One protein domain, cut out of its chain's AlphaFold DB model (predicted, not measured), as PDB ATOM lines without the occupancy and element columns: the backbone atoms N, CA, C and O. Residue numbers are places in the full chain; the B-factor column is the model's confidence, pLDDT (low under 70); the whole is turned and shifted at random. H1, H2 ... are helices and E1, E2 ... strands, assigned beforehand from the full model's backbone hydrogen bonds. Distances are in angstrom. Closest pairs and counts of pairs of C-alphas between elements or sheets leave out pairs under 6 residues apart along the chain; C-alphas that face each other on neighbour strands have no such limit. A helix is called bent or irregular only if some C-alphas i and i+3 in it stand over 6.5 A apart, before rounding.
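Overview. This is residues 43 to 159 and 458 to 495 of the 564 residues of an uncharacterized protein of bacterium (UniProt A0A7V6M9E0). Two helical lobes are joined by the long helix H5: in one, H3 crosses the earlier part of H5 and H4 folds back on H3; in the other, H1, H6 and H7 pack on H2, with the small strand hairpin E1 E2 nearby. Residues 153 to 159 of H5 stick out. The printed part has 155 residues, with seven named helices and two named strands in the order E1 E2 H1 H2 H3 H4 H5 H6 H7 along the chain; its class is mostly helix, and the sheet, in the order E1 - E2, is antiparallel. The whole is loose, with a radius of gyration of the C-alphas of 18.7 A and spans of 61 by 42 by 29 A.

Arrangement. E1, residues 43 to 45, and E2, 48 to 52, form a hairpin; N 43 and O 50, 3.2 A apart, are within hydrogen-bond range. H1, 55 to 64, and the hub H2, 67 to 82, form a helical hairpin, closest at C-alphas 58 and 70, 7.0 A. H3, 87 to 111, touches H4, 115 to 125, closest at C-alphas 104 and 119, 5.5 A. H5, 131 to 159, touches H3 at a steep tilt of 52 degrees, C-alphas 93 and 138 being closest at 5.9 A. H5 touches H2 about perpendicular, 81 degrees, closest at C-alphas 79 and 144, 6.4 A. H6, 458 to 468, only just touches H2, with 3 pairs of C-alphas within 8 A, closest 75 and 465, 7.0 A. H7, 485 to 495, touches H2, closest at C-alphas 71 and 491, 5.4 A. O i to N i+4 pairs are all within range in H2, H3, H4, H6 and H7, 3 of 6 in H1 and 23 of 25 in H5.

Along the chain. E1 begins at C-alpha 43, (168.323, 124.864, 142.935). H2 spans 22.8 A, H3 36.1 A and H5 38.9 A. H5 is irregular, with C-alphas 154 and 157 8.1 A apart. H7 ends at C-alpha 495, (187.472, 124.830, 141.760).

Size, cuts and confidence. C-alphas 112 and 474 are farthest apart, 61.7 A. Residues 160 to 457 are not printed, with 16.1 A between C-alphas 159 and 458. The link from H6 to H7 is long. pLDDT is under 70 at residues 43 to 66, 458, 473 to 478 and 481.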
ATOM      1  N   PHE A  43     167.758 124.437 141.662       39.59
ATOM      2  CA  PHE A  43     168.323 124.864 142.935       39.59
ATOM      3  C   PHE A  43     167.202 124.823 143.978       39.59
ATOM      4  O   PHE A  43     166.140 125.422 143.803       39.59
ATOM      5  N   ARG A  44     167.401 124.075 145.062       38.31
ATOM      6  CA  ARG A  44     166.458 124.049 146.186       38.31
ATOM      7  C   ARG A  44     166.914 125.079 147.221       38.31
ATOM      8  O   ARG A  44     168.044 124.993 147.683       38.31
ATOM      9  N   ILE A  45     166.041 126.025 147.571       36.78
ATOM     10  CA  ILE A  45     166.244 127.000 148.659       36.78
ATOM     11  C   ILE A  45     165.144 126.756 149.695       36.78
ATOM     12  O   ILE A  45     163.975 126.680 149.315       36.78
ATOM     13  N   ASP A  46     165.479 126.608 150.979       34.41
ATOM     14  CA  ASP A  46     164.503 126.474 152.080       34.41
ATOM     15  C   ASP A  46     163.398 125.423 151.824       34.41
ATOM     16  O   ASP A  46     162.202 125.674 151.997       34.41
ATOM     17  N   GLY A  47     163.769 124.239 151.325       37.09
ATOM     18  CA  GLY A  47     162.805 123.171 151.016       37.09
ATOM     19  C   GLY A  47     161.838 123.478 149.860       37.09
ATOM     20  O   GLY A  47     160.916 122.697 149.618       37.09
ATOM     21  N   THR A  48     162.048 124.577 149.131       33.62
ATOM     22  CA  THR A  48     161.261 124.987 147.965       33.62
ATOM     23  C   THR A  48     162.096 124.804 146.698       33.62
ATOM     24  O   THR A  48     163.227 125.281 146.604       33.62
ATOM     25  N   ASP A  49     161.550 124.089 145.715       43.69
ATOM     26  CA  ASP A  49     162.198 123.908 144.417       43.69
ATOM     27  C   ASP A  49     162.099 125.223 143.617       43.69
ATOM     28  O   ASP A  49     161.008 125.613 143.192       43.69
ATOM     29  N   ILE A  50     163.225 125.914 143.406       40.12
ATOM     30  CA  ILE A  50     163.317 127.020 142.447       40.12
ATOM     31  C   ILE A  50     163.889 126.452 141.146       40.12
ATOM     32  O   ILE A  50     165.014 125.955 141.089       40.12
ATOM     33  N   ILE A  51     163.072 126.474 140.093       43.94
ATOM     34  CA  ILE A  51     163.416 125.906 138.787       43.94
ATOM     35  C   ILE A  51     164.073 126.997 137.940       43.94
ATOM     36  O   ILE A  51     163.404 127.952 137.539       43.94
ATOM     37  N   TYR A  52     165.360 126.835 137.643       43.22
ATOM     38  CA  TYR A  52     166.041 127.584 136.592       43.22
ATOM     39  C   TYR A  52     166.165 126.666 135.368       43.22
ATOM     40  O   TYR A  52     166.734 125.581 135.461       43.22
ATOM     41  N   GLN A  53     165.601 127.070 134.225       44.72
ATOM     42  CA  GLN A  53     165.761 126.318 132.974       44.72
ATOM     43  C   GLN A  53     167.194 126.508 132.471       44.72
ATOM     44  O   GLN A  53     167.600 127.613 132.115       44.72
ATOM     45  N   ALA A  54     167.963 125.430 132.517       41.88
ATOM     46  CA  ALA A  54     169.414 125.387 132.326       41.88
ATOM     47  C   ALA A  54     169.804 124.566 131.086       41.88
ATOM     48  O   ALA A  54     170.931 124.603 130.603       41.88
ATOM     49  N   ASP A  55     168.826 123.868 130.537       39.25
ATOM     50  CA  ASP A  55     168.912 122.842 129.516       39.25
ATOM     51  C   ASP A  55     169.335 123.420 128.153       39.25
ATOM     52  O   ASP A  55     170.018 122.741 127.400       39.25
ATOM     53  N   GLN A  56     169.049 124.701 127.873       42.66
ATOM     54  CA  GLN A  56     169.617 125.421 126.717       42.66
ATOM     55  C   GLN A  56     170.928 126.158 127.023       42.66
ATOM     56  O   GLN A  56     171.666 126.479 126.103       42.66
ATOM     57  N   LEU A  57     171.220 126.454 128.294       43.88
ATOM     58  CA  LEU A  57     172.413 127.214 128.666       43.88
ATOM     59  C   LEU A  57     173.647 126.300 128.635       43.88
ATOM     60  O   LEU A  57     174.643 126.630 128.011       43.88
ATOM     61  N   PHE A  58     173.567 125.113 129.243       50.47
ATOM     62  CA  PHE A  58     174.751 124.275 129.456       50.47
ATOM     63  C   PHE A  58     175.057 123.283 128.321       50.47
ATOM     64  O   PHE A  58     176.224 122.935 128.161       50.47
ATOM     65  N   GLU A  59     174.079 122.848 127.512       44.81
ATOM     66  CA  GLU A  59     174.359 121.997 126.334       44.81
ATOM     67  C   GLU A  59     175.148 122.755 125.251       44.81
ATOM     68  O   GLU A  59     176.078 122.190 124.673       44.81
ATOM     69  N   ASP A  60     174.840 124.034 125.015       42.62
ATOM     70  CA  ASP A  60     175.592 124.878 124.076       42.62
ATOM     71  C   ASP A  60     176.973 125.260 124.659       42.62
ATOM     72  O   ASP A  60     177.982 125.208 123.953       42.62
ATOM     73  N   MET A  61     177.068 125.517 125.973       44.38
ATOM     74  CA  MET A  61     178.345 125.828 126.638       44.38
ATOM     75  C   MET A  61     179.313 124.635 126.691       44.38
ATOM     76  O   MET A  61     180.505 124.797 126.447       44.38
ATOM     77  N   LEU A  62     178.822 123.415 126.939       46.75
ATOM     78  CA  LEU A  62     179.648 122.197 126.912       46.75
ATOM     79  C   LEU A  62     180.272 121.933 125.531       46.75
ATOM     80  O   LEU A  62     181.312 121.274 125.456       46.75
ATOM     81  N   ASN A  63     179.648 122.431 124.458       46.78
ATOM     82  CA  ASN A  63     180.104 122.236 123.085       46.78
ATOM     83  C   ASN A  63     181.027 123.362 122.575       46.78
ATOM     84  O   ASN A  63     181.949 123.049 121.821       46.78
ATOM     85  N   ASP A  64     180.841 124.619 123.008       46.31
ATOM     86  CA  ASP A  64     181.552 125.785 122.441       46.31
ATOM     87  C   ASP A  64     182.377 126.623 123.448       46.31
ATOM     88  O   ASP A  64     183.259 127.380 123.032       46.31
ATOM     89  N   GLN A  65     182.144 126.507 124.763       51.16
ATOM     90  CA  GLN A  65     182.559 127.513 125.748       51.16
ATOM     91  C   GLN A  65     182.998 126.881 127.084       51.16
ATOM     92  O   GLN A  65     182.187 126.564 127.945       51.16
ATOM     93  N   GLY A  66     184.309 126.660 127.230       60.38
ATOM     94  CA  GLY A  66     184.938 125.814 128.257       60.38
ATOM     95  C   GLY A  66     184.479 125.974 129.722       60.38
ATOM     96  O   GLY A  66     183.819 126.923 130.118       60.38
ATOM     97  N   ILE A  67     184.908 125.025 130.562       71.75
ATOM     98  CA  ILE A  67     184.491 124.796 131.964       71.75
ATOM     99  C   ILE A  67     184.397 126.036 132.887       71.75
ATOM    100  O   ILE A  67     183.618 126.028 133.837       71.75
ATOM    101  N   GLU A  68     185.145 127.106 132.608       75.44
ATOM    102  CA  GLU A  68     185.072 128.380 133.338       75.44
ATOM    103  C   GLU A  68     183.700 129.052 133.204       75.44
ATOM    104  O   GLU A  68     183.157 129.534 134.195       75.44
ATOM    105  N   GLU A  69     183.080 129.027 132.024       71.69
ATOM    106  CA  GLU A  69     181.771 129.658 131.846       71.69
ATOM    107  C   GLU A  69     180.664 128.890 132.585       71.69
ATOM    108  O   GLU A  69     179.719 129.489 133.112       71.69
ATOM    109  N   ILE A  70     180.803 127.560 132.677       72.12
ATOM    110  CA  ILE A  70     179.918 126.699 133.473       72.12
ATOM    111  C   ILE A  70     180.008 127.102 134.949       72.12
ATOM    112  O   ILE A  70     178.977 127.292 135.597       72.12
ATOM    113  N   TYR A  71     181.229 127.286 135.462       83.12
ATOM    114  CA  TYR A  71     181.463 127.791 136.815       83.12
ATOM    115  C   TYR A  71     180.823 129.171 137.032       83.12
ATOM    116  O   TYR A  71     180.058 129.329 137.983       83.12
ATOM    117  N   GLU A  72     181.067 130.142 136.146       81.06
ATOM    118  CA  GLU A  72     180.527 131.508 136.272       81.06
ATOM    119  C   GLU A  72     178.990 131.524 136.256       81.06
ATOM    120  O   GLU A  72     178.350 132.265 137.004       81.06
ATOM    121  N   SER A  73     178.375 130.650 135.458       77.44
ATOM    122  CA  SER A  73     176.916 130.513 135.405       77.44
ATOM    123  C   SER A  73     176.348 129.937 136.701       77.44
ATOM    124  O   SER A  73     175.347 130.440 137.219       77.44
ATOM    125  N   VAL A  74     176.998 128.918 137.268       79.31
ATOM    126  CA  VAL A  74     176.608 128.353 138.569       79.31
ATOM    127  C   VAL A  74     176.828 129.366 139.695       79.31
ATOM    128  O   VAL A  74     175.941 129.536 140.536       79.31
ATOM    129  N   PHE A  75     177.948 130.097 139.685       83.94
ATOM    130  CA  PHE A  75     178.220 131.173 140.641       83.94
ATOM    131  C   PHE A  75     177.148 132.257 140.570       83.94
ATOM    132  O   PHE A  75     176.603 132.656 141.602       83.94
ATOM    133  N   LYS A  76     176.768 132.666 139.354       82.50
ATOM    134  CA  LYS A  76     175.702 133.641 139.146       82.50
ATOM    135  C   LYS A  76     174.395 133.190 139.780       82.50
ATOM    136  O   LYS A  76     173.818 133.941 140.564       82.50
ATOM    137  N   VAL A  77     173.940 131.970 139.498       79.12
ATOM    138  CA  VAL A  77     172.679 131.464 140.067       79.12
ATOM    139  C   VAL A  77     172.751 131.357 141.595       79.12
ATOM    140  O   VAL A  77     171.787 131.713 142.278       79.12
ATOM    141  N   MET A  78     173.893 130.947 142.151       83.88
ATOM    142  CA  MET A  78     174.116 130.940 143.600       83.88
ATOM    143  C   MET A  78     173.997 132.347 144.202       83.88
ATOM    144  O   MET A  78     173.241 132.544 145.151       83.88
ATOM    145  N   VAL A  79     174.675 133.348 143.635       83.31
ATOM    146  CA  VAL A  79     174.578 134.751 144.084       83.31
ATOM    147  C   VAL A  79     173.133 135.245 143.998       83.31
ATOM    148  O   VAL A  79     172.629 135.906 144.914       83.31
ATOM    149  N   GLU A  80     172.440 134.909 142.906       81.62
ATOM    150  CA  GLU A  80     171.043 135.282 142.716       81.62
ATOM    151  C   GLU A  80     170.090 134.608 143.716       81.62
ATOM    152  O   GLU A  80     169.025 135.155 144.017       81.62
ATOM    153  N   SER A  81     170.487 133.462 144.253       79.50
ATOM    154  CA  SER A  81     169.749 132.712 145.266       79.50
ATOM    155  C   SER A  81     169.993 133.267 146.673       79.50
ATOM    156  O   SER A  81     169.046 133.452 147.435       79.50
ATOM    157  N   LEU A  82     171.247 133.590 147.004       82.31
ATOM    158  CA  LEU A  82     171.657 133.980 148.358       82.31
ATOM    159  C   LEU A  82     171.394 135.457 148.685       82.31
ATOM    160  O   LEU A  82     171.131 135.798 149.837       82.31
ATOM    161  N   VAL A  83     171.455 136.356 147.697       85.50
ATOM    162  CA  VAL A  83     171.395 137.809 147.950       85.50
ATOM    163  C   VAL A  83     170.176 138.434 147.277       85.50
ATOM    164  O   VAL A  83     170.299 138.899 146.149       85.50
ATOM    165  N   PRO A  84     168.980 138.486 147.888       86.88
ATOM    166  CA  PRO A  84     167.781 139.027 147.240       86.88
ATOM    167  C   PRO A  84     167.887 140.535 146.945       86.88
ATOM    168  O   PRO A  84     168.527 141.291 147.674       86.88
ATOM    169  N   VAL A  85     167.210 140.997 145.885       88.94
ATOM    170  CA  VAL A  85     167.224 142.415 145.476       88.94
ATOM    171  C   VAL A  85     166.346 143.262 146.402       88.94
ATOM    172  O   VAL A  85     165.130 143.384 146.213       88.94
ATOM    173  N   ASP A  86     166.979 143.890 147.388       90.75
ATOM    174  CA  ASP A  86     166.337 144.800 148.333       90.75
ATOM    175  C   ASP A  86     166.358 146.273 147.864       90.75
ATOM    176  O   ASP A  86     166.729 146.608 146.733       90.75
ATOM    177  N   LYS A  87     165.901 147.190 148.727       93.50
ATOM    178  CA  LYS A  87     165.908 148.632 148.427       93.50
ATOM    179  C   LYS A  87     167.324 149.200 148.310       93.50
ATOM    180  O   LYS A  87     167.531 150.091 147.493       93.50
ATOM    181  N   THR A  88     168.266 148.697 149.099       92.69
ATOM    182  CA  THR A  88     169.657 149.159 149.126       92.69
ATOM    183  C   THR A  88     170.342 148.850 147.800       92.69
ATOM    184  O   THR A  88     170.942 149.742 147.200       92.69
ATOM    185  N   ILE A  89     170.169 147.625 147.293       92.00
ATOM    186  CA  ILE A  89     170.689 147.204 145.986       92.00
ATOM    187  C   ILE A  89     170.064 148.050 144.877       92.00
ATOM    188  O   ILE A  89     170.788 148.603 144.056       92.00
ATOM    189  N   LYS A  90     168.737 148.240 144.886       94.06
ATOM    190  CA  LYS A  90     168.062 149.094 143.891       94.06
ATOM    191  C   LYS A  90     168.612 150.520 143.886       94.06
ATOM    192  O   LYS A  90     168.872 151.065 142.821       94.06
ATOM    193  N   SER A  91     168.813 151.120 145.058       94.94
ATOM    194  CA  SER A  91     169.383 152.466 145.158       94.94
ATOM    195  C   SER A  91     170.823 152.539 144.642       94.94
ATOM    196  O   SER A  91     171.159 153.499 143.953       94.94
ATOM    197  N   ALA A  92     171.655 151.534 144.929       94.00
ATOM    198  CA  ALA A  92     173.023 151.467 144.416       94.00
ATOM    199  C   ALA A  92     173.063 151.287 142.885       94.00
ATOM    200  O   ALA A  92     173.851 151.952 142.213       94.00
ATOM    201  N   VAL A  93     172.165 150.467 142.326       95.19
ATOM    202  CA  VAL A  93     172.016 150.293 140.870       95.19
ATOM    203  C   VAL A  93     171.630 151.614 140.210       95.19
ATOM    204  O   VAL A  93     172.268 152.025 139.248       95.19
ATOM    205  N   GLU A  94     170.629 152.324 140.734       96.88
ATOM    206  CA  GLU A  94     170.199 153.605 140.153       96.88
ATOM    207  C   GLU A  94     171.286 154.690 140.238       96.88
ATOM    208  O   GLU A  94     171.387 155.538 139.347       96.88
ATOM    209  N   LEU A  95     172.156 154.639 141.254       95.75
ATOM    210  CA  LEU A  95     173.339 155.497 141.314       95.75
ATOM    211  C   LEU A  95     174.312 155.182 140.164       95.75
ATOM    212  O   LEU A  95     174.713 156.105 139.456       95.75
ATOM    213  N   GLN A  96     174.630 153.905 139.920       95.31
ATOM    214  CA  GLN A  96     175.486 153.511 138.791       95.31
ATOM    215  C   GLN A  96     174.851 153.835 137.432       95.31
ATOM    216  O   GLN A  96     175.537 154.322 136.533       95.31
ATOM    217  N   MET A  97     173.536 153.658 137.288       97.44
ATOM    218  CA  MET A  97     172.800 154.068 136.085       97.44
ATOM    219  C   MET A  97     172.868 155.586 135.863       97.44
ATOM    220  O   MET A  97     173.002 156.043 134.727       97.44
ATOM    221  N   THR A  98     172.828 156.379 136.938       97.00
ATOM    222  CA  THR A  98     172.995 157.837 136.860       97.00
ATOM    223  C   THR A  98     174.408 158.209 136.403       97.00
ATOM    224  O   THR A  98     174.558 159.046 135.513       97.00
ATOM    225  N   THR A  99     175.439 157.566 136.960       96.06
ATOM    226  CA  THR A  99     176.838 157.749 136.530       96.06
ATOM    227  C   THR A  99     177.034 157.353 135.065       96.06
ATOM    228  O   THR A  99     177.702 158.068 134.317       96.06
ATOM    229  N   PHE A 100     176.397 156.272 134.616       96.50
ATOM    230  CA  PHE A 100     176.405 155.872 133.212       96.50
ATOM    231  C   PHE A 100     175.795 156.953 132.304       96.50
ATOM    232  O   PHE A 100     176.438 157.377 131.346       96.50
ATOM    233  N   GLU A 101     174.605 157.477 132.617       96.56
ATOM    234  CA  GLU A 101     173.979 158.541 131.810       96.56
ATOM    235  C   GLU A 101     174.794 159.849 131.803       96.56
ATOM    236  O   GLU A 101     174.816 160.565 130.793       96.56
ATOM    237  N   GLN A 102     175.509 160.153 132.892       96.81
ATOM    238  CA  GLN A 102     176.482 161.249 132.915       96.81
ATOM    239  C   GLN A 102     177.632 160.981 131.937       96.81
ATOM    240  O   GLN A 102     177.946 161.856 131.134       96.81
ATOM    241  N   SER A 103     178.191 159.765 131.929       95.44
ATOM    242  CA  SER A 103     179.267 159.385 130.998       95.44
ATOM    243  C   SER A 103     178.839 159.447 129.525       95.44
ATOM    244  O   SER A 103     179.620 159.875 128.674       95.44
ATOM    245  N   VAL A 104     177.580 159.099 129.223       96.50
ATOM    246  CA  VAL A 104     176.987 159.243 127.883       96.50
ATOM    247  C   VAL A 104     176.935 160.716 127.479       96.50
ATOM    248  O   VAL A 104     177.317 161.058 126.362       96.50
ATOM    249  N   THR A 105     176.500 161.589 128.390       96.69
ATOM    250  CA  THR A 105     176.415 163.038 128.142       96.69
ATOM    251  C   THR A 105     177.803 163.644 127.916       96.69
ATOM    252  O   THR A 105     178.001 164.372 126.950       96.69
ATOM    253  N   SER A 106     178.790 163.285 128.743       96.38
ATOM    254  CA  SER A 106     180.176 163.735 128.565       96.38
ATOM    255  C   SER A 106     180.759 163.293 127.222       96.38
ATOM    256  O   SER A 106     181.309 164.115 126.495       96.38
ATOM    257  N   TYR A 107     180.576 162.025 126.839       92.25
ATOM    258  CA  TYR A 107     181.079 161.522 125.560       92.25
ATOM    259  C   TYR A 107     180.414 162.209 124.359       92.25
ATOM    260  O   TYR A 107     181.089 162.519 123.374       92.25
ATOM    261  N   GLN A 108     179.104 162.467 124.451       96.00
ATOM    262  CA  GLN A 108     178.348 163.227 123.457       96.00
ATOM    263  C   GLN A 108     178.959 164.621 123.249       96.00
ATOM    264  O   GLN A 108     179.239 165.002 122.109       96.00
ATOM    265  N   ASP A 109     179.195 165.357 124.337       95.00
ATOM    266  CA  ASP A 109     179.721 166.725 124.299       95.00
ATOM    267  C   ASP A 109     181.172 166.779 123.787       95.00
ATOM    268  O   ASP A 109     181.528 167.672 123.014       95.00
ATOM    269  N   GLU A 110     182.001 165.808 124.172       95.00
ATOM    270  CA  GLU A 110     183.416 165.733 123.785       95.00
ATOM    271  C   GLU A 110     183.622 165.342 122.315       95.00
ATOM    272  O   GLU A 110     184.543 165.844 121.665       95.00
ATOM    273  N   ASN A 111     182.766 164.465 121.776       91.44
ATOM    274  CA  ASN A 111     182.957 163.870 120.447       91.44
ATOM    275  C   ASN A 111     181.983 164.406 119.387       91.44
ATOM    276  O   ASN A 111     182.137 164.099 118.203       91.44
ATOM    277  N   GLY A 112     180.997 165.220 119.778       94.12
ATOM    278  CA  GLY A 112     180.028 165.823 118.857       94.12
ATOM    279  C   GLY A 112     179.107 164.807 118.171       94.12
ATOM    280  O   GLY A 112     178.635 165.066 117.063       94.12
ATOM    281  N   VAL A 113     178.883 163.656 118.809       92.62
ATOM    282  CA  VAL A 113     177.992 162.583 118.334       92.62
ATOM    283  C   VAL A 113     176.567 162.768 118.867       92.62
ATOM    284  O   VAL A 113     176.312 163.608 119.730       92.62
ATOM    285  N   SER A 114     175.610 161.993 118.348       95.38
ATOM    286  CA  SER A 114     174.250 161.958 118.916       95.38
ATOM    287  C   SER A 114     174.229 161.286 120.297       95.38
ATOM    288  O   SER A 114     175.109 160.487 120.618       95.38
ATOM    289  N   LYS A 115     173.209 161.578 121.120       93.94
ATOM    290  CA  LYS A 115     173.060 160.927 122.433       93.94
ATOM    291  C   LYS A 115     172.857 159.415 122.283       93.94
ATOM    292  O   LYS A 115     173.378 158.640 123.080       93.94
ATOM    293  N   GLU A 116     172.103 159.005 121.268       93.69
ATOM    294  CA  GLU A 116     171.855 157.603 120.935       93.69
ATOM    295  C   GLU A 116     173.153 156.871 120.571       93.69
ATOM    296  O   GLU A 116     173.426 155.818 121.137       93.69
ATOM    297  N   GLU A 117     173.982 157.462 119.707       89.75
ATOM    298  CA  GLU A 117     175.284 156.905 119.313       89.75
ATOM    299  C   GLU A 117     176.269 156.858 120.489       89.75
ATOM    300  O   GLU A 117     176.923 155.841 120.710       89.75
ATOM    301  N   ALA A 118     176.331 157.915 121.308       91.38
ATOM    302  CA  ALA A 118     177.127 157.911 122.536       91.38
ATOM    303  C   ALA A 118     176.687 156.792 123.491       91.38
ATOM    304  O   ALA A 118     177.526 156.119 124.086       91.38
ATOM    305  N   ARG A 119     175.373 156.568 123.629       95.12
ATOM    306  CA  ARG A 119     174.836 155.496 124.472       95.12
ATOM    307  C   ARG A 119     175.193 154.117 123.930       95.12
ATOM    308  O   ARG A 119     175.604 153.281 124.722       95.12
ATOM    309  N   GLU A 120     175.044 153.877 122.630       89.00
ATOM    310  CA  GLU A 120     175.416 152.599 122.006       89.00
ATOM    311  C   GLU A 120     176.900 152.286 122.237       89.00
ATOM    312  O   GLU A 120     177.231 151.202 122.711       89.00
ATOM    313  N   ILE A 121     177.782 153.271 122.029       86.19
ATOM    314  CA  ILE A 121     179.219 153.133 122.302       86.19
ATOM    315  C   ILE A 121     179.467 152.801 123.777       86.19
ATOM    316  O   ILE A 121     180.211 151.869 124.072       86.19
ATOM    317  N   LYS A 122     178.826 153.510 124.716       89.06
ATOM    318  CA  LYS A 122     179.007 153.257 126.155       89.06
ATOM    319  C   LYS A 122     178.426 151.924 126.625       89.06
ATOM    320  O   LYS A 122     178.986 151.324 127.537       89.06
ATOM    321  N   LEU A 123     177.341 151.443 126.018       84.12
ATOM    322  CA  LEU A 123     176.816 150.100 126.279       84.12
ATOM    323  C   LEU A 123     177.803 149.031 125.794       84.12
ATOM    324  O   LEU A 123     178.128 148.125 126.558       84.12
ATOM    325  N   LEU A 124     178.354 149.195 124.586       81.06
ATOM    326  CA  LEU A 124     179.370 148.292 124.041       81.06
ATOM    327  C   LEU A 124     180.665 148.308 124.867       81.06
ATOM    328  O   LEU A 124     181.220 147.244 125.130       81.06
ATOM    329  N   GLU A 125     181.118 149.479 125.332       83.56
ATOM    330  CA  GLU A 125     182.239 149.596 126.283       83.56
ATOM    331  C   GLU A 125     181.957 148.843 127.594       83.56
ATOM    332  O   GLU A 125     182.869 148.265 128.179       83.56
ATOM    333  N   ALA A 126     180.697 148.819 128.040       78.44
ATOM    334  CA  ALA A 126     180.254 148.064 129.211       78.44
ATOM    335  C   ALA A 126     179.949 146.577 128.916       78.44
ATOM    336  O   ALA A 126     179.552 145.846 129.828       78.44
ATOM    337  N   GLY A 127     180.125 146.123 127.669       81.31
ATOM    338  CA  GLY A 127     179.923 144.734 127.249       81.31
ATOM    339  C   GLY A 127     178.461 144.305 127.091       81.31
ATOM    340  O   GLY A 127     178.171 143.113 127.145       81.31
ATOM    341  N   VAL A 128     177.531 145.248 126.922       81.38
ATOM    342  CA  VAL A 128     176.088 144.986 126.781       81.38
ATOM    343  C   VAL A 128     175.508 145.719 125.572       81.38
ATOM    344  O   VAL A 128     176.103 146.664 125.060       81.38
ATOM    345  N   ASN A 129     174.327 145.312 125.109       79.56
ATOM    346  CA  ASN A 129     173.670 145.923 123.947       79.56
ATOM    347  C   ASN A 129     172.482 146.806 124.338       79.56
ATOM    348  O   ASN A 129     172.039 147.643 123.549       79.56
ATOM    349  N   THR A 130     171.940 146.632 125.547       86.00
ATOM    350  CA  THR A 130     170.759 147.377 125.999       86.00
ATOM    351  C   THR A 130     170.915 147.951 127.406       86.00
ATOM    352  O   THR A 130     171.677 147.464 128.237       86.00
ATOM    353  N   VAL A 131     170.142 149.000 127.698       89.00
ATOM    354  CA  VAL A 131     170.084 149.624 129.032       89.00
ATOM    355  C   VAL A 131     169.551 148.651 130.087       89.00
ATOM    356  O   VAL A 131     169.978 148.699 131.239       89.00
ATOM    357  N   ASP A 132     168.632 147.761 129.711       90.88
ATOM    358  CA  ASP A 132     168.094 146.759 130.632       90.88
ATOM    359  C   ASP A 132     169.124 145.660 130.929       90.88
ATOM    360  O   ASP A 132     169.271 145.269 132.088       90.88
ATOM    361  N   GLU A 133     169.905 145.229 129.933       81.12
ATOM    362  CA  GLU A 133     171.071 144.360 130.153       81.12
ATOM    363  C   GLU A 133     172.100 145.027 131.071       81.12
ATOM    364  O   GLU A 133     172.582 144.381 132.000       81.12
ATOM    365  N   LEU A 134     172.374 146.327 130.887       89.56
ATOM    366  CA  LEU A 134     173.264 147.081 131.776       89.56
ATOM    367  C   LEU A 134     172.738 147.111 133.215       89.56
ATOM    368  O   LEU A 134     173.484 146.853 134.158       89.56
ATOM    369  N   ARG A 135     171.443 147.399 133.399       92.75
ATOM    370  CA  ARG A 135     170.822 147.429 134.729       92.75
ATOM    371  C   ARG A 135     170.898 146.058 135.401       92.75
ATOM    372  O   ARG A 135     171.189 145.983 136.596       92.75
ATOM    373  N   ASN A 136     170.660 144.981 134.653       86.56
ATOM    374  CA  ASN A 136     170.796 143.613 135.154       86.56
ATOM    375  C   ASN A 136     172.249 143.293 135.519       86.56
ATOM    376  O   ASN A 136     172.487 142.724 136.584       86.56
ATOM    377  N   LYS A 137     173.213 143.720 134.693       87.88
ATOM    378  CA  LYS A 137     174.644 143.592 134.976       87.88
ATOM    379  C   LYS A 137     175.032 144.309 136.271       87.88
ATOM    380  O   LYS A 137     175.553 143.664 137.170       87.88
ATOM    381  N   TYR A 138     174.689 145.586 136.433       93.94
ATOM    382  CA  TYR A 138     174.963 146.322 137.674       93.94
ATOM    383  C   TYR A 138     174.259 145.720 138.890       93.94
ATOM    384  O   TYR A 138     174.826 145.670 139.978       93.94
ATOM    385  N   THR A 139     173.031 145.222 138.716       92.38
ATOM    386  CA  THR A 139     172.322 144.511 139.788       92.38
ATOM    387  C   THR A 139     173.106 143.278 140.224       92.38
ATOM    388  O   THR A 139     173.268 143.063 141.422       92.38
ATOM    389  N   TYR A 140     173.607 142.488 139.275       87.25
ATOM    390  CA  TYR A 140     174.438 141.325 139.560       87.25
ATOM    391  C   TYR A 140     175.764 141.712 140.230       87.25
ATOM    392  O   TYR A 140     176.055 141.206 141.312       87.25
ATOM    393  N   ASP A 141     176.503 142.668 139.665       88.75
ATOM    394  CA  ASP A 141     177.801 143.119 140.185       88.75
ATOM    395  C   ASP A 141     177.675 143.619 141.645       88.75
ATOM    396  O   ASP A 141     178.487 143.284 142.510       88.75
ATOM    397  N   ILE A 142     176.595 144.342 141.973       91.38
ATOM    398  CA  ILE A 142     176.308 144.797 143.345       91.38
ATOM    399  C   ILE A 142     175.946 143.631 144.279       91.38
ATOM    400  O   ILE A 142     176.314 143.657 145.457       91.38
ATOM    401  N   ARG A 143     175.238 142.603 143.789       90.25
ATOM    402  CA  ARG A 143     174.937 141.394 144.580       90.25
ATOM    403  C   ARG A 143     176.208 140.616 144.901       90.25
ATOM    404  O   ARG A 143     176.376 140.233 146.055       90.25
ATOM    405  N   VAL A 144     177.108 140.451 143.929       89.88
ATOM    406  CA  VAL A 144     178.423 139.818 144.126       89.88
ATOM    407  C   VAL A 144     179.239 140.594 145.162       89.88
ATOM    408  O   VAL A 144     179.703 140.012 146.140       89.88
ATOM    409  N   ALA A 145     179.342 141.919 145.015       89.62
ATOM    410  CA  ALA A 145     180.066 142.761 145.968       89.62
ATOM    411  C   ALA A 145     179.489 142.669 147.392       89.62
ATOM    412  O   ALA A 145     180.239 142.605 148.368       89.62
ATOM    413  N   LYS A 146     178.154 142.627 147.525       91.00
ATOM    414  CA  LYS A 146     177.489 142.419 148.816       91.00
ATOM    415  C   LYS A 146     177.791 141.035 149.391       91.00
ATOM    416  O   LYS A 146     178.159 140.975 150.558       91.00
ATOM    417  N   LEU A 147     177.675 139.970 148.594       90.25
ATOM    418  CA  LEU A 147     177.961 138.601 149.035       90.25
ATOM    419  C   LEU A 147     179.387 138.482 149.574       90.25
ATOM    420  O   LEU A 147     179.577 138.005 150.685       90.25
ATOM    421  N   ARG A 148     180.376 138.969 148.817       89.50
ATOM    422  CA  ARG A 148     181.793 138.937 149.208       89.50
ATOM    423  C   ARG A 148     182.064 139.722 150.483       89.50
ATOM    424  O   ARG A 148     182.782 139.239 151.353       89.50
ATOM    425  N   ARG A 149     181.495 140.927 150.604       89.00
ATOM    426  CA  ARG A 149     181.652 141.744 151.811       89.00
ATOM    427  C   ARG A 149     181.055 141.040 153.022       89.00
ATOM    428  O   ARG A 149     181.742 140.918 154.022       89.00
ATOM    429  N   ASP A 150     179.802 140.604 152.927       91.19
ATOM    430  CA  ASP A 150     179.106 139.979 154.051       91.19
ATOM    431  C   ASP A 150     179.825 138.673 154.452       91.19
ATOM    432  O   ASP A 150     180.154 138.491 155.616       91.19
ATOM    433  N   TYR A 151     180.224 137.849 153.475       90.19
ATOM    434  CA  TYR A 151     181.036 136.652 153.706       90.19
ATOM    435  C   TYR A 151     182.374 136.949 154.397       90.19
ATOM    436  O   TYR A 151     182.763 136.223 155.309       90.19
ATOM    437  N   PHE A 152     183.084 138.003 153.976       89.56
ATOM    438  CA  PHE A 152     184.321 138.425 154.629       89.56
ATOM    439  C   PHE A 152     184.069 138.849 156.077       89.56
ATOM    440  O   PHE A 152     184.770 138.369 156.959       89.56
ATOM    441  N   GLU A 153     183.081 139.714 156.330       90.19
ATOM    442  CA  GLU A 153     182.794 140.203 157.685       90.19
ATOM    443  C   GLU A 153     182.375 139.067 158.627       90.19
ATOM    444  O   GLU A 153     182.847 139.021 159.760       90.19
ATOM    445  N   ASP A 154     181.576 138.112 158.144       92.06
ATOM    446  CA  ASP A 154     181.117 136.962 158.933       92.06
ATOM    447  C   ASP A 154     182.247 135.959 159.249       92.06
ATOM    448  O   ASP A 154     182.117 135.144 160.163       92.06
ATOM    449  N   ASN A 155     183.362 135.998 158.506       91.69
ATOM    450  CA  ASN A 155     184.465 135.035 158.617       91.69
ATOM    451  C   ASN A 155     185.825 135.660 158.964       91.69
ATOM    452  O   ASN A 155     186.826 134.940 159.014       91.69
ATOM    453  N   LYS A 156     185.909 136.975 159.185       89.62
ATOM    454  CA  LYS A 156     187.201 137.668 159.296       89.62
ATOM    455  C   LYS A 156     188.075 137.173 160.443       89.62
ATOM    456  O   LYS A 156     189.282 137.070 160.252       89.62
ATOM    457  N   ASP A 157     187.490 136.786 161.574       90.44
ATOM    458  CA  ASP A 157     188.245 136.244 162.712       90.44
ATOM    459  C   ASP A 157     188.868 134.883 162.381       90.44
ATOM    460  O   ASP A 157     190.047 134.653 162.648       90.44
ATOM    461  N   ARG A 158     188.115 134.009 161.700       92.12
ATOM    462  CA  ARG A 158     188.637 132.734 161.187       92.12
ATOM    463  C   ARG A 158     189.764 132.966 160.183       92.12
ATOM    464  O   ARG A 158     190.781 132.283 160.226       92.12
ATOM    465  N   PHE A 159     189.604 133.930 159.277       90.94
ATOM    466  CA  PHE A 159     190.650 134.257 158.310       90.94
ATOM    467  C   PHE A 159     191.877 134.901 158.956       90.94
ATOM    468  O   PHE A 159     192.983 134.698 158.461       90.94
ATOM    469  N   LYS A 458     188.824 135.771 142.581       64.25
ATOM    470  CA  LYS A 458     188.222 134.444 142.379       64.25
ATOM    471  C   LYS A 458     188.457 133.466 143.536       64.25
ATOM    472  O   LYS A 458     187.652 132.559 143.726       64.25
ATOM    473  N   PHE A 459     189.510 133.625 144.347       77.88
ATOM    474  CA  PHE A 459     189.775 132.670 145.438       77.88
ATOM    475  C   PHE A 459     188.722 132.738 146.552       77.88
ATOM    476  O   PHE A 459     188.304 131.709 147.088       77.88
ATOM    477  N   MET A 460     188.246 133.947 146.858       84.25
ATOM    478  CA  MET A 460     187.122 134.140 147.772       84.25
ATOM    479  C   MET A 460     185.848 133.513 147.197       84.25
ATOM    480  O   MET A 460     185.147 132.810 147.920       84.25
ATOM    481  N   ASP A 461     185.590 133.690 145.898       87.38
ATOM    482  CA  ASP A 461     184.423 133.109 145.224       87.38
ATOM    483  C   ASP A 461     184.434 131.575 145.261       87.38
ATOM    484  O   ASP A 461     183.402 130.961 145.537       87.38
ATOM    485  N   PHE A 462     185.602 130.948 145.077       87.81
ATOM    486  CA  PHE A 462     185.759 129.500 145.221       87.81
ATOM    487  C   PHE A 462     185.408 129.022 146.632       87.81
ATOM    488  O   PHE A 462     184.689 128.032 146.778       87.81
ATOM    489  N   ARG A 463     185.871 129.728 147.675       87.44
ATOM    490  CA  ARG A 463     185.528 129.396 149.070       87.44
ATOM    491  C   ARG A 463     184.034 129.575 149.338       87.44
ATOM    492  O   ARG A 463     183.410 128.653 149.855       87.44
ATOM    493  N   ILE A 464     183.454 130.700 148.907       89.56
ATOM    494  CA  ILE A 464     182.009 130.953 148.997       89.56
ATOM    495  C   ILE A 464     181.244 129.800 148.341       89.56
ATOM    496  O   ILE A 464     180.308 129.266 148.938       89.56
ATOM    497  N   MET A 465     181.654 129.370 147.146       89.19
ATOM    498  CA  MET A 465     180.982 128.287 146.438       89.19
ATOM    499  C   MET A 465     181.108 126.941 147.166       89.19
ATOM    500  O   MET A 465     180.108 126.243 147.310       89.19
ATOM    501  N   LEU A 466     182.290 126.578 147.672       89.38
ATOM    502  CA  LEU A 466     182.497 125.336 148.436       89.38
ATOM    503  C   LEU A 466     181.696 125.294 149.747       89.38
ATOM    504  O   LEU A 466     181.247 124.225 150.177       89.38
ATOM    505  N   GLU A 467     181.505 126.445 150.388       88.94
ATOM    506  CA  GLU A 467     180.748 126.540 151.635       88.94
ATOM    507  C   GLU A 467     179.229 126.530 151.389       88.94
ATOM    508  O   GLU A 467     178.504 125.928 152.178       88.94
ATOM    509  N   ASN A 468     178.753 127.077 150.262       84.44
ATOM    510  CA  ASN A 468     177.319 127.223 149.971       84.44
ATOM    511  C   ASN A 468     176.735 126.170 149.011       84.44
ATOM    512  O   ASN A 468     175.512 126.031 148.946       84.44
ATOM    513  N   ILE A 469     177.565 125.427 148.268       82.69
ATOM    514  CA  ILE A 469     177.120 124.355 147.366       82.69
ATOM    515  C   ILE A 469     177.430 122.984 147.961       82.69
ATOM    516  O   ILE A 469     178.531 122.687 148.428       82.69
ATOM    517  N   ASN A 470     176.437 122.107 147.891       80.88
ATOM    518  CA  ASN A 470     176.582 120.701 148.183       80.88
ATOM    519  C   ASN A 470     177.168 119.962 146.974       80.88
ATOM    520  O   ASN A 470     176.474 119.647 146.005       80.88
ATOM    521  N   PHE A 471     178.463 119.668 147.058       81.88
ATOM    522  CA  PHE A 471     179.156 118.824 146.088       81.88
ATOM    523  C   PHE A 471     179.141 117.327 146.453       81.88
ATOM    524  O   PHE A 471     179.725 116.514 145.738       81.88
ATOM    525  N   GLY A 472     178.510 116.960 147.571       73.00
ATOM    526  CA  GLY A 472     178.347 115.578 148.008       73.00
ATOM    527  C   GLY A 472     177.150 114.878 147.359       73.00
ATOM    528  O   GLY A 472     176.395 115.454 146.573       73.00
ATOM    529  N   ASN A 473     176.987 113.600 147.710       63.84
ATOM    530  CA  ASN A 473     175.835 112.786 147.306       63.84
ATOM    531  C   ASN A 473     174.713 112.766 148.359       63.84
ATOM    532  O   ASN A 473     173.621 112.287 148.064       63.84
ATOM    533  N   ASP A 474     174.976 113.265 149.566       66.06
ATOM    534  CA  ASP A 474     173.999 113.338 150.652       66.06
ATOM    535  C   ASP A 474     173.197 114.638 150.540       66.06
ATOM    536  O   ASP A 474     173.762 115.662 150.177       66.06
ATOM    537  N   GLU A 475     171.894 114.632 150.839       61.66
ATOM    538  CA  GLU A 475     171.114 115.877 150.900       61.66
ATOM    539  C   GLU A 475     171.558 116.709 152.117       61.66
ATOM    540  O   GLU A 475     171.236 116.376 153.256       61.66
ATOM    541  N   ASP A 476     172.283 117.801 151.868       63.38
ATOM    542  CA  ASP A 476     172.540 118.856 152.848       63.38
ATOM    543  C   ASP A 476     171.470 119.943 152.693       63.38
ATOM    544  O   ASP A 476     171.392 120.619 151.666       63.38
ATOM    545  N   THR A 477     170.601 120.079 153.695       62.75
ATOM    546  CA  THR A 477     169.473 121.019 153.657       62.75
ATOM    547  C   THR A 477     169.885 122.478 153.829       62.75
ATOM    548  O   THR A 477     169.060 123.354 153.577       62.75
ATOM    549  N   GLU A 478     171.117 122.744 154.265       67.44
ATOM    550  CA  GLU A 478     171.636 124.103 154.477       67.44
ATOM    551  C   GLU A 478     172.388 124.637 153.248       67.44
ATOM    552  O   GLU A 478     172.713 125.823 153.189       67.44
ATOM    553  N   LYS A 479     172.620 123.790 152.233       71.69
ATOM    554  CA  LYS A 479     173.375 124.132 151.022       71.69
ATOM    555  C   LYS A 479     172.551 124.009 149.746       71.69
ATOM    556  O   LYS A 479     171.646 123.186 149.608       71.69
ATOM    557  N   LEU A 480     172.941 124.791 148.746       71.50
ATOM    558  CA  LEU A 480     172.407 124.683 147.393       71.50
ATOM    559  C   LEU A 480     172.882 123.381 146.744       71.50
ATOM    560  O   LEU A 480     174.061 123.051 146.782       71.50
ATOM    561  N   THR A 481     171.977 122.647 146.103       69.88
ATOM    562  CA  THR A 481     172.314 121.383 145.430       69.88
ATOM    563  C   THR A 481     172.266 121.544 143.915       69.88
ATOM    564  O   THR A 481     171.262 122.004 143.372       69.88
ATOM    565  N   ILE A 482     173.326 121.108 143.228       71.31
ATOM    566  CA  ILE A 482     173.348 120.961 141.768       71.31
ATOM    567  C   ILE A 482     172.854 119.546 141.442       71.31
ATOM    568  O   ILE A 482     173.542 118.567 141.720       71.31
ATOM    569  N   LYS A 483     171.641 119.427 140.883       70.44
ATOM    570  CA  LYS A 483     171.032 118.117 140.568       70.44
ATOM    571  C   LYS A 483     171.730 117.363 139.439       70.44
ATOM    572  O   LYS A 483     171.629 116.139 139.371       70.44
ATOM    573  N   ASP A 484     172.366 118.084 138.524       70.75
ATOM    574  CA  ASP A 484     173.128 117.466 137.450       70.75
ATOM    575  C   ASP A 484     174.516 117.070 137.964       70.75
ATOM    576  O   ASP A 484     175.347 117.924 138.272       70.75
ATOM    577  N   GLU A 485     174.748 115.763 138.083       71.56
ATOM    578  CA  GLU A 485     176.002 115.210 138.603       71.56
ATOM    579  C   GLU A 485     177.208 115.612 137.744       71.56
ATOM    580  O   GLU A 485     178.269 115.893 138.292       71.56
ATOM    581  N   LEU A 486     177.048 115.708 136.417       71.12
ATOM    582  CA  LEU A 486     178.139 116.097 135.524       71.12
ATOM    583  C   LEU A 486     178.518 117.564 135.745       71.12
ATOM    584  O   LEU A 486     179.700 117.864 135.895       71.12
ATOM    585  N   ILE A 487     177.539 118.473 135.798       71.81
ATOM    586  CA  ILE A 487     177.797 119.897 136.067       71.81
ATOM    587  C   ILE A 487     178.419 120.067 137.454       71.81
ATOM    588  O   ILE A 487     179.407 120.786 137.599       71.81
ATOM    589  N   ARG A 488     177.880 119.381 138.468       77.19
ATOM    590  CA  ARG A 488     178.410 119.411 139.838       77.19
ATOM    591  C   ARG A 488     179.878 118.990 139.878       77.19
ATOM    592  O   ARG A 488     180.697 119.696 140.465       77.19
ATOM    593  N   ASP A 489     180.206 117.873 139.237       78.00
ATOM    594  CA  ASP A 489     181.562 117.329 139.220       78.00
ATOM    595  C   ASP A 489     182.510 118.222 138.403       78.00
ATOM    596  O   ASP A 489     183.643 118.452 138.823       78.00
ATOM    597  N   LEU A 490     182.059 118.785 137.276       77.31
ATOM    598  CA  LEU A 490     182.839 119.745 136.482       77.31
ATOM    599  C   LEU A 490     183.168 121.008 137.284       77.31
ATOM    600  O   LEU A 490     184.331 121.402 137.352       77.31
ATOM    601  N   VAL A 491     182.173 121.614 137.933       82.31
ATOM    602  CA  VAL A 491     182.372 122.805 138.770       82.31
ATOM    603  C   VAL A 491     183.312 122.495 139.932       82.31
ATOM    604  O   VAL A 491     184.248 123.258 140.174       82.31
ATOM    605  N   LYS A 492     183.128 121.352 140.609       86.75
ATOM    606  CA  LYS A 492     184.032 120.930 141.682       86.75
ATOM    607  C   LYS A 492     185.467 120.778 141.186       86.75
ATOM    608  O   LYS A 492     186.379 121.322 141.799       86.75
ATOM    609  N   ASN A 493     185.661 120.065 140.079       81.94
ATOM    610  CA  ASN A 493     186.986 119.830 139.514       81.94
ATOM    611  C   ASN A 493     187.657 121.140 139.089       81.94
ATOM    612  O   ASN A 493     188.850 121.306 139.324       81.94
ATOM    613  N   TYR A 494     186.896 122.081 138.523       83.31
ATOM    614  CA  TYR A 494     187.400 123.409 138.182       83.31
ATOM    615  C   TYR A 494     187.891 124.168 139.420       83.31
ATOM    616  O   TYR A 494     189.010 124.682 139.421       83.31
ATOM    617  N   ILE A 495     187.091 124.195 140.491       87.38
ATOM    618  CA  ILE A 495     187.472 124.830 141.760       87.38
ATOM    619  C   ILE A 495     188.723 124.162 142.342       87.38
ATOM    620  O   ILE A 495     189.700 124.847 142.649       87.38
TER     621      ILE A 495